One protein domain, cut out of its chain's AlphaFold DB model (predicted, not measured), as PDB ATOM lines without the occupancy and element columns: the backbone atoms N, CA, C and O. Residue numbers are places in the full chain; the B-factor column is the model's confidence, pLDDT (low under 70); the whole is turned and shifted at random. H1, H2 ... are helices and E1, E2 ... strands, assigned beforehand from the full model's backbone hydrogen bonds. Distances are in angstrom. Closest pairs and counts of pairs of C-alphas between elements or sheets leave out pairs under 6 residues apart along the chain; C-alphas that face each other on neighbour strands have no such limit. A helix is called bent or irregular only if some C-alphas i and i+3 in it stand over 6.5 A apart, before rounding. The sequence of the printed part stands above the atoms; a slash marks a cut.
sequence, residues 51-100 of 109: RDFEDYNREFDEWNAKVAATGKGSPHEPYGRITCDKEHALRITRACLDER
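What this domain is: This is residues 51 to 100 of the 109 residues of an uncharacterized protein of Sphingomonas sp. BHC-A (UniProt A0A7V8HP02). A long helix, H1, makes one arm of an open, elongated shape; beyond it the chain folds back as a long link with no named element, residues 71 to 81, and leads to a short strand, E1, and a second helix, H2, at the other end. The two helices do not pack on each other, and residues 66 to 71, of which 66 to 70 belong to H1, stick out. The printed part has 50 residues with two named helices and one named strand, in the order H1, E1, H2, and its class is mostly helix. It is loose, with a radius of gyration of the C-alphas of 12.6 A, and the C-alphas span 38 by 20 by 14 A along their three main axes.

How they stand to each other: Helix H1, residues 54 to 70, has a kink of 29 degrees near residue 64. It is also irregular, but only just: C-alphas 66 and 69 are 7.0 A apart. A long link of 11 residues follows it, to strand E1, residues 82 to 84, and H1 and E1 are apart. E1 pairs with no named strand. A tight link of one residue, Asp 85, joins E1 to helix H2, residues 86 to 98. E1 and H2 meet only through their link. H2 is irregular, but only just, with C-alphas 95 and 98 at 6.6 A. H1 and H2 are apart. Of the O i to N i+4 pairs, 11 of 13 in H1 and 8 of 9 in H2 are within hydrogen-bond range.

Where its parts are: After residues 51 to 53, H1 begins with the C-alpha of Glu 54 at (280.628, 162.960, 249.095) and ends with that of Thr 70 at (297.543, 159.677, 231.358), 24.7 A from first to last C-alpha. E1 runs from Ile 82 to Cys 84, 6.5 A from first to last C-alpha. H2 begins with the C-alpha of Lys 86 at (272.529, 181.602, 249.022) and ends with that of Asp 98 at (274.724, 173.369, 235.781), 15.7 A from first to last C-alpha.

The domain as a whole: The two C-alphas farthest apart in the domain are those of Ala 69 and Lys 86, at 38.4 A. The C-alphas of the first and last printed residues, Arg 51 and Arg 100, are 17.2 A apart. The printed part has no cut. The link from H1 to E1 is long. The mean pLDDT of the printed part is 74.1. Confidence is low, under 70, in 17 residues: 55 to 59, 69, 71 to 79, and 99 to 100.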
ATOM      1  N   ARG A  51     275.004 171.392 251.168       85.94
ATOM      2  CA  ARG A  51     274.957 170.232 250.290       85.94
ATOM      3  C   ARG A  51     276.108 169.307 250.630       85.94
ATOM      4  O   ARG A  51     277.217 169.754 250.927       85.94
ATOM      5  N   ASP A  52     275.811 168.018 250.587       83.06
ATOM      6  CA  ASP A  52     276.825 166.986 250.650       83.06
ATOM      7  C   ASP A  52     277.408 166.733 249.256       83.06
ATOM      8  O   ASP A  52     276.666 166.595 248.278       83.06
ATOM      9  N   PHE A  53     278.733 166.716 249.172       76.12
ATOM     10  CA  PHE A  53     279.474 166.462 247.941       76.12
ATOM     11  C   PHE A  53     280.237 165.133 248.004       76.12
ATOM     12  O   PHE A  53     280.986 164.831 247.083       76.12
ATOM     13  N   GLU A  54     280.010 164.292 249.021       72.19
ATOM     14  CA  GLU A  54     280.628 162.960 249.095       72.19
ATOM     15  C   GLU A  54     280.368 162.105 247.841       72.19
ATOM     16  O   GLU A  54     281.293 161.481 247.319       72.19
ATOM     17  N   ASP A  55     279.150 162.135 247.288       65.50
ATOM     18  CA  ASP A  55     278.841 161.431 246.034       65.50
ATOM     19  C   ASP A  55     279.598 162.017 244.829       65.50
ATOM     20  O   ASP A  55     280.026 161.275 243.945       65.50
ATOM     21  N   TYR A  56     279.811 163.337 244.812       65.50
ATOM     22  CA  TYR A  56     280.584 164.016 243.770       65.50
ATOM     23  C   TYR A  56     282.074 163.664 243.863       65.50
ATOM     24  O   TYR A  56     282.711 163.430 242.838       65.50
ATOM     25  N   ASN A  57     282.611 163.558 245.082       66.69
ATOM     26  CA  ASN A  57     283.982 163.111 245.321       66.69
ATOM     27  C   ASN A  57     284.188 161.687 244.797       66.69
ATOM     28  O   ASN A  57     285.190 161.433 244.144       66.69
ATOM     29  N   ARG A  58     283.219 160.778 244.986       67.88
ATOM     30  CA  ARG A  58     283.309 159.416 244.432       67.88
ATOM     31  C   ARG A  58     283.383 159.420 242.904       67.88
ATOM     32  O   ARG A  58     284.250 158.761 242.340       67.88
ATOM     33  N   GLU A  59     282.502 160.158 242.226       69.50
ATOM     34  CA  GLU A  59     282.532 160.272 240.757       69.50
ATOM     35  C   GLU A  59     283.849 160.881 240.257       69.50
ATOM     36  O   GLU A  59     284.424 160.420 239.266       69.50
ATOM     37  N   PHE A  60     284.332 161.913 240.952       70.31
ATOM     38  CA  PHE A  60     285.605 162.549 240.653       70.31
ATOM     39  C   PHE A  60     286.766 161.573 240.850       70.31
ATOM     40  O   PHE A  60     287.582 161.434 239.946       70.31
ATOM     41  N   ASP A  61     286.817 160.856 241.973       72.69
ATOM     42  CA  ASP A  61     287.837 159.853 242.279       72.69
ATOM     43  C   ASP A  61     287.849 158.727 241.239       72.69
ATOM     44  O   ASP A  61     288.915 158.325 240.770       72.69
ATOM     45  N   GLU A  62     286.678 158.253 240.807       75.19
ATOM     46  CA  GLU A  62     286.556 157.242 239.755       75.19
ATOM     47  C   GLU A  62     287.078 157.738 238.401       75.19
ATOM     48  O   GLU A  62     287.767 157.001 237.686       75.19
ATOM     49  N   TRP A  63     286.766 158.980 238.025       71.31
ATOM     50  CA  TRP A  63     287.310 159.590 236.814       71.31
ATOM     51  C   TRP A  63     288.821 159.800 236.931       71.31
ATOM     52  O   TRP A  63     289.572 159.414 236.034       71.31
ATOM     53  N   ASN A  64     289.278 160.333 238.061       74.38
ATOM     54  CA  ASN A  64     290.675 160.636 238.331       74.38
ATOM     55  C   ASN A  64     291.522 159.357 238.319       74.38
ATOM     56  O   ASN A  64     292.592 159.331 237.720       74.38
ATOM     57  N   ALA A  65     291.002 158.253 238.864       76.94
ATOM     58  CA  ALA A  65     291.619 156.933 238.776       76.94
ATOM     59  C   ALA A  65     291.747 156.435 237.326       76.94
ATOM     60  O   ALA A  65     292.767 155.844 236.968       76.94
ATOM     61  N   LYS A  66     290.754 156.703 236.464       77.81
ATOM     62  CA  LYS A  66     290.814 156.358 235.031       77.81
ATOM     63  C   LYS A  66     291.848 157.196 234.278       77.81
ATOM     64  O   LYS A  66     292.541 156.664 233.413       77.81
ATOM     65  N   VAL A  67     291.973 158.487 234.595       73.31
ATOM     66  CA  VAL A  67     292.885 159.402 233.885       73.31
ATOM     67  C   VAL A  67     294.274 159.524 234.517       73.31
ATOM     68  O   VAL A  67     295.179 160.048 233.865       73.31
ATOM     69  N   ALA A  68     294.496 159.000 235.728       71.69
ATOM     70  CA  ALA A  68     295.776 159.066 236.442       71.69
ATOM     71  C   ALA A  68     296.941 158.513 235.607       71.69
ATOM     72  O   ALA A  68     298.013 159.113 235.553       71.69
ATOM     73  N   ALA A  69     296.706 157.422 234.871       69.06
ATOM     74  CA  ALA A  69     297.698 156.821 233.977       69.06
ATOM     75  C   ALA A  69     298.091 157.718 232.785       69.06
ATOM     76  O   ALA A  69     299.127 157.496 232.165       69.06
ATOM     77  N   THR A  70     297.288 158.735 232.462       77.88
ATOM     78  CA  THR A  70     297.543 159.677 231.358       77.88
ATOM     79  C   THR A  70     298.233 160.966 231.807       77.88
ATOM     80  O   THR A  70     298.489 161.840 230.983       77.88
ATOM     81  N   GLY A  71     298.516 161.119 233.108       69.31
ATOM     82  CA  GLY A  71     299.096 162.344 233.671       69.31
ATOM     83  C   GLY A  71     298.130 163.535 233.729       69.31
ATOM     84  O   GLY A  71     298.534 164.620 234.132       69.31
ATOM     85  N   LYS A  72     296.859 163.338 233.357       69.19
ATOM     86  CA  LYS A  72     295.778 164.335 233.433       69.19
ATOM     87  C   LYS A  72     295.013 164.305 234.761       69.19
ATOM     88  O   LYS A  72     293.945 164.899 234.862       69.19
ATOM     89  N   GLY A  73     295.519 163.573 235.752       59.72
ATOM     90  CA  GLY A  73     294.889 163.525 237.063       59.72
ATOM     91  C   GLY A  73     294.988 164.876 237.765       59.72
ATOM     92  O   GLY A  73     296.074 165.454 237.847       59.72
ATOM     93  N   SER A  74     293.864 165.377 238.267       63.44
ATOM     94  CA  SER A  74     293.813 166.617 239.044       63.44
ATOM     95  C   SER A  74     293.927 166.300 240.537       63.44
ATOM     96  O   SER A  74     293.428 165.259 240.970       63.44
ATOM     97  N   PRO A  75     294.557 167.156 241.361       59.00
ATOM     98  CA  PRO A  75     294.555 166.968 242.808       59.00
ATOM     99  C   PRO A  75     293.114 166.890 243.326       59.00
ATOM    100  O   PRO A  75     292.305 167.767 243.025       59.00
ATOM    101  N   HIS A  76     292.786 165.830 244.068       54.12
ATOM    102  CA  HIS A  76     291.482 165.712 244.712       54.12
ATOM    103  C   HIS A  76     291.455 166.620 245.942       54.12
ATOM    104  O   HIS A  76     292.158 166.371 246.922       54.12
ATOM    105  N   GLU A  77     290.650 167.674 245.886       57.47
ATOM    106  CA  GLU A  77     290.205 168.387 247.077       57.47
ATOM    107  C   GLU A  77     288.839 167.805 247.447       57.47
ATOM    108  O   GLU A  77     287.863 168.106 246.761       57.47
ATOM    109  N   PRO A  78     288.744 166.932 248.469       51.84
ATOM    110  CA  PRO A  78     287.461 166.381 248.867       51.84
ATOM    111  C   PRO A  78     286.581 167.528 249.350       51.84
ATOM    112  O   PRO A  78     286.807 168.112 250.415       51.84
ATOM    113  N   TYR A  79     285.556 167.849 248.569       60.44
ATOM    114  CA  TYR A  79     284.519 168.751 249.025       60.44
ATOM    115  C   TYR A  79     283.668 167.941 249.998       60.44
ATOM    116  O   TYR A  79     282.890 167.077 249.606       60.44
ATOM    117  N   GLY A  80     283.886 168.134 251.299       70.38
ATOM    118  CA  GLY A  80     282.964 167.631 252.314       70.38
ATOM    119  C   GLY A  80     281.608 168.336 252.206       70.38
ATOM    120  O   GLY A  80     281.259 168.944 251.191       70.38
ATOM    121  N   ARG A  81     280.837 168.336 253.292       81.38
ATOM    122  CA  ARG A  81     279.630 169.162 253.351       81.38
ATOM    123  C   ARG A  81     279.990 170.644 253.243       81.38
ATOM    124  O   ARG A  81     280.564 171.217 254.168       81.38
ATOM    125  N   ILE A  82     279.593 171.278 252.145       84.38
ATOM    126  CA  ILE A  82     279.704 172.728 251.987       84.38
ATOM    127  C   ILE A  82     278.477 173.355 252.633       84.38
ATOM    128  O   ILE A  82     277.356 172.916 252.386       84.38
ATOM    129  N   THR A  83     278.695 174.373 253.463       86.25
ATOM    130  CA  THR A  83     277.643 175.228 254.023       86.25
ATOM    131  C   THR A  83     278.004 176.677 253.729       86.25
ATOM    132  O   THR A  83     279.078 177.129 254.122       86.25
ATOM    133  N   CYS A  84     277.144 177.402 253.022       88.19
ATOM    134  CA  CYS A  84     277.411 178.774 252.600       88.19
ATOM    135  C   CYS A  84     276.118 179.587 252.464       88.19
ATOM    136  O   CYS A  84     275.018 179.064 252.635       88.19
ATOM    137  N   ASP A  85     276.240 180.887 252.209       90.25
ATOM    138  CA  ASP A  85     275.087 181.723 251.885       90.25
ATOM    139  C   ASP A  85     274.487 181.363 250.511       90.25
ATOM    140  O   ASP A  85     275.076 180.641 249.699       90.25
ATOM    141  N   LYS A  86     273.284 181.881 250.248       89.69
ATOM    142  CA  LYS A  86     272.529 181.602 249.022       89.69
ATOM    143  C   LYS A  86     273.267 182.026 247.750       89.69
ATOM    144  O   LYS A  86     273.246 181.289 246.767       89.69
ATOM    145  N   GLU A  87     273.916 183.188 247.756       89.56
ATOM    146  CA  GLU A  87     274.630 183.706 246.585       89.56
ATOM    147  C   GLU A  87     275.806 182.791 246.232       89.56
ATOM    148  O   GLU A  87     276.004 182.416 245.072       89.56
ATOM    149  N   HIS A  88     276.541 182.345 247.249       88.06
ATOM    150  CA  HIS A  88     277.640 181.413 247.084       88.06
ATOM    151  C   HIS A  88     277.157 180.041 246.590       88.06
ATOM    152  O   HIS A  88     277.754 179.484 245.665       88.06
ATOM    153  N   ALA A  89     276.060 179.516 247.143       89.19
ATOM    154  CA  ALA A  89     275.455 178.264 246.686       89.19
ATOM    155  C   ALA A  89     275.015 178.351 245.212       89.19
ATOM    156  O   ALA A  89     275.284 177.434 244.431       89.19
ATOM    157  N   LEU A  90     274.410 179.471 244.795       89.62
ATOM    158  CA  LEU A  90     274.030 179.717 243.397       89.62
ATOM    159  C   LEU A  90     275.253 179.760 242.483       89.62
ATOM    160  O   LEU A  90     275.237 179.157 241.410       89.62
ATOM    161  N   ARG A  91     276.324 180.434 242.913       87.75
ATOM    162  CA  ARG A  91     277.572 180.525 242.149       87.75
ATOM    163  C   ARG A  91     278.220 179.157 241.943       87.75
ATOM    164  O   ARG A  91     278.569 178.839 240.811       87.75
ATOM    165  N   ILE A  92     278.350 178.353 243.004       84.44
ATOM    166  CA  ILE A  92     278.884 176.982 242.909       84.44
ATOM    167  C   ILE A  92     278.011 176.148 241.975       84.44
ATOM    168  O   ILE A  92     278.521 175.437 241.117       84.44
ATOM    169  N   THR A  93     276.691 176.258 242.114       86.50
ATOM    170  CA  THR A  93     275.761 175.474 241.297       86.50
ATOM    171  C   THR A  93     275.903 175.798 239.819       86.50
ATOM    172  O   THR A  93     276.071 174.882 239.024       86.50
ATOM    173  N   ARG A  94     275.955 177.079 239.446       84.31
ATOM    174  CA  ARG A  94     276.158 177.481 238.048       84.31
ATOM    175  C   ARG A  94     277.497 176.998 237.494       84.31
ATOM    176  O   ARG A  94     277.523 176.417 236.422       84.31
ATOM    177  N   ALA A  95     278.582 177.204 238.239       77.50
ATOM    178  CA  ALA A  95     279.934 176.917 237.759       77.50
ATOM    179  C   ALA A  95     280.286 175.420 237.730       77.50
ATOM    180  O   ALA A  95     281.112 175.001 236.933       77.50
ATOM    181  N   CYS A  96     279.722 174.614 238.633       72.19
ATOM    182  CA  CYS A  96     280.178 173.233 238.832       72.19
ATOM    183  C   CYS A  96     279.106 172.179 238.555       72.19
ATOM    184  O   CYS A  96     279.441 171.017 238.331       72.19
ATOM    185  N   LEU A  97     277.825 172.546 238.624       72.44
ATOM    186  CA  LEU A  97     276.717 171.591 238.570       72.44
ATOM    187  C   LEU A  97     275.866 171.779 237.312       72.44
ATOM    188  O   LEU A  97     275.529 170.789 236.678       72.44
ATOM    189  N   ASP A  98     275.582 173.022 236.925       71.44
ATOM    190  CA  ASP A  98     274.724 173.369 235.781       71.44
ATOM    191  C   ASP A  98     275.467 173.342 234.438       71.44
ATOM    192  O   ASP A  98     274.878 173.040 233.407       71.44
ATOM    193  N   GLU A  99     276.780 173.593 234.440       58.72
ATOM    194  CA  GLU A  99     277.640 173.396 233.263       58.72
ATOM    195  C   GLU A  99     277.887 171.905 232.937       58.72
ATOM    196  O   GLU A  99     278.565 171.599 231.955       58.72
ATOM    197  N   ARG A 100     277.320 170.953 233.703       53.38
ATOM    198  CA  ARG A 100     277.290 169.541 233.288       53.38
ATOM    199  C   ARG A 100     276.258 169.380 232.160       53.38
ATOM    200  O   ARG A 100     275.078 169.630 232.400       53.38
TER     201      ARG A 100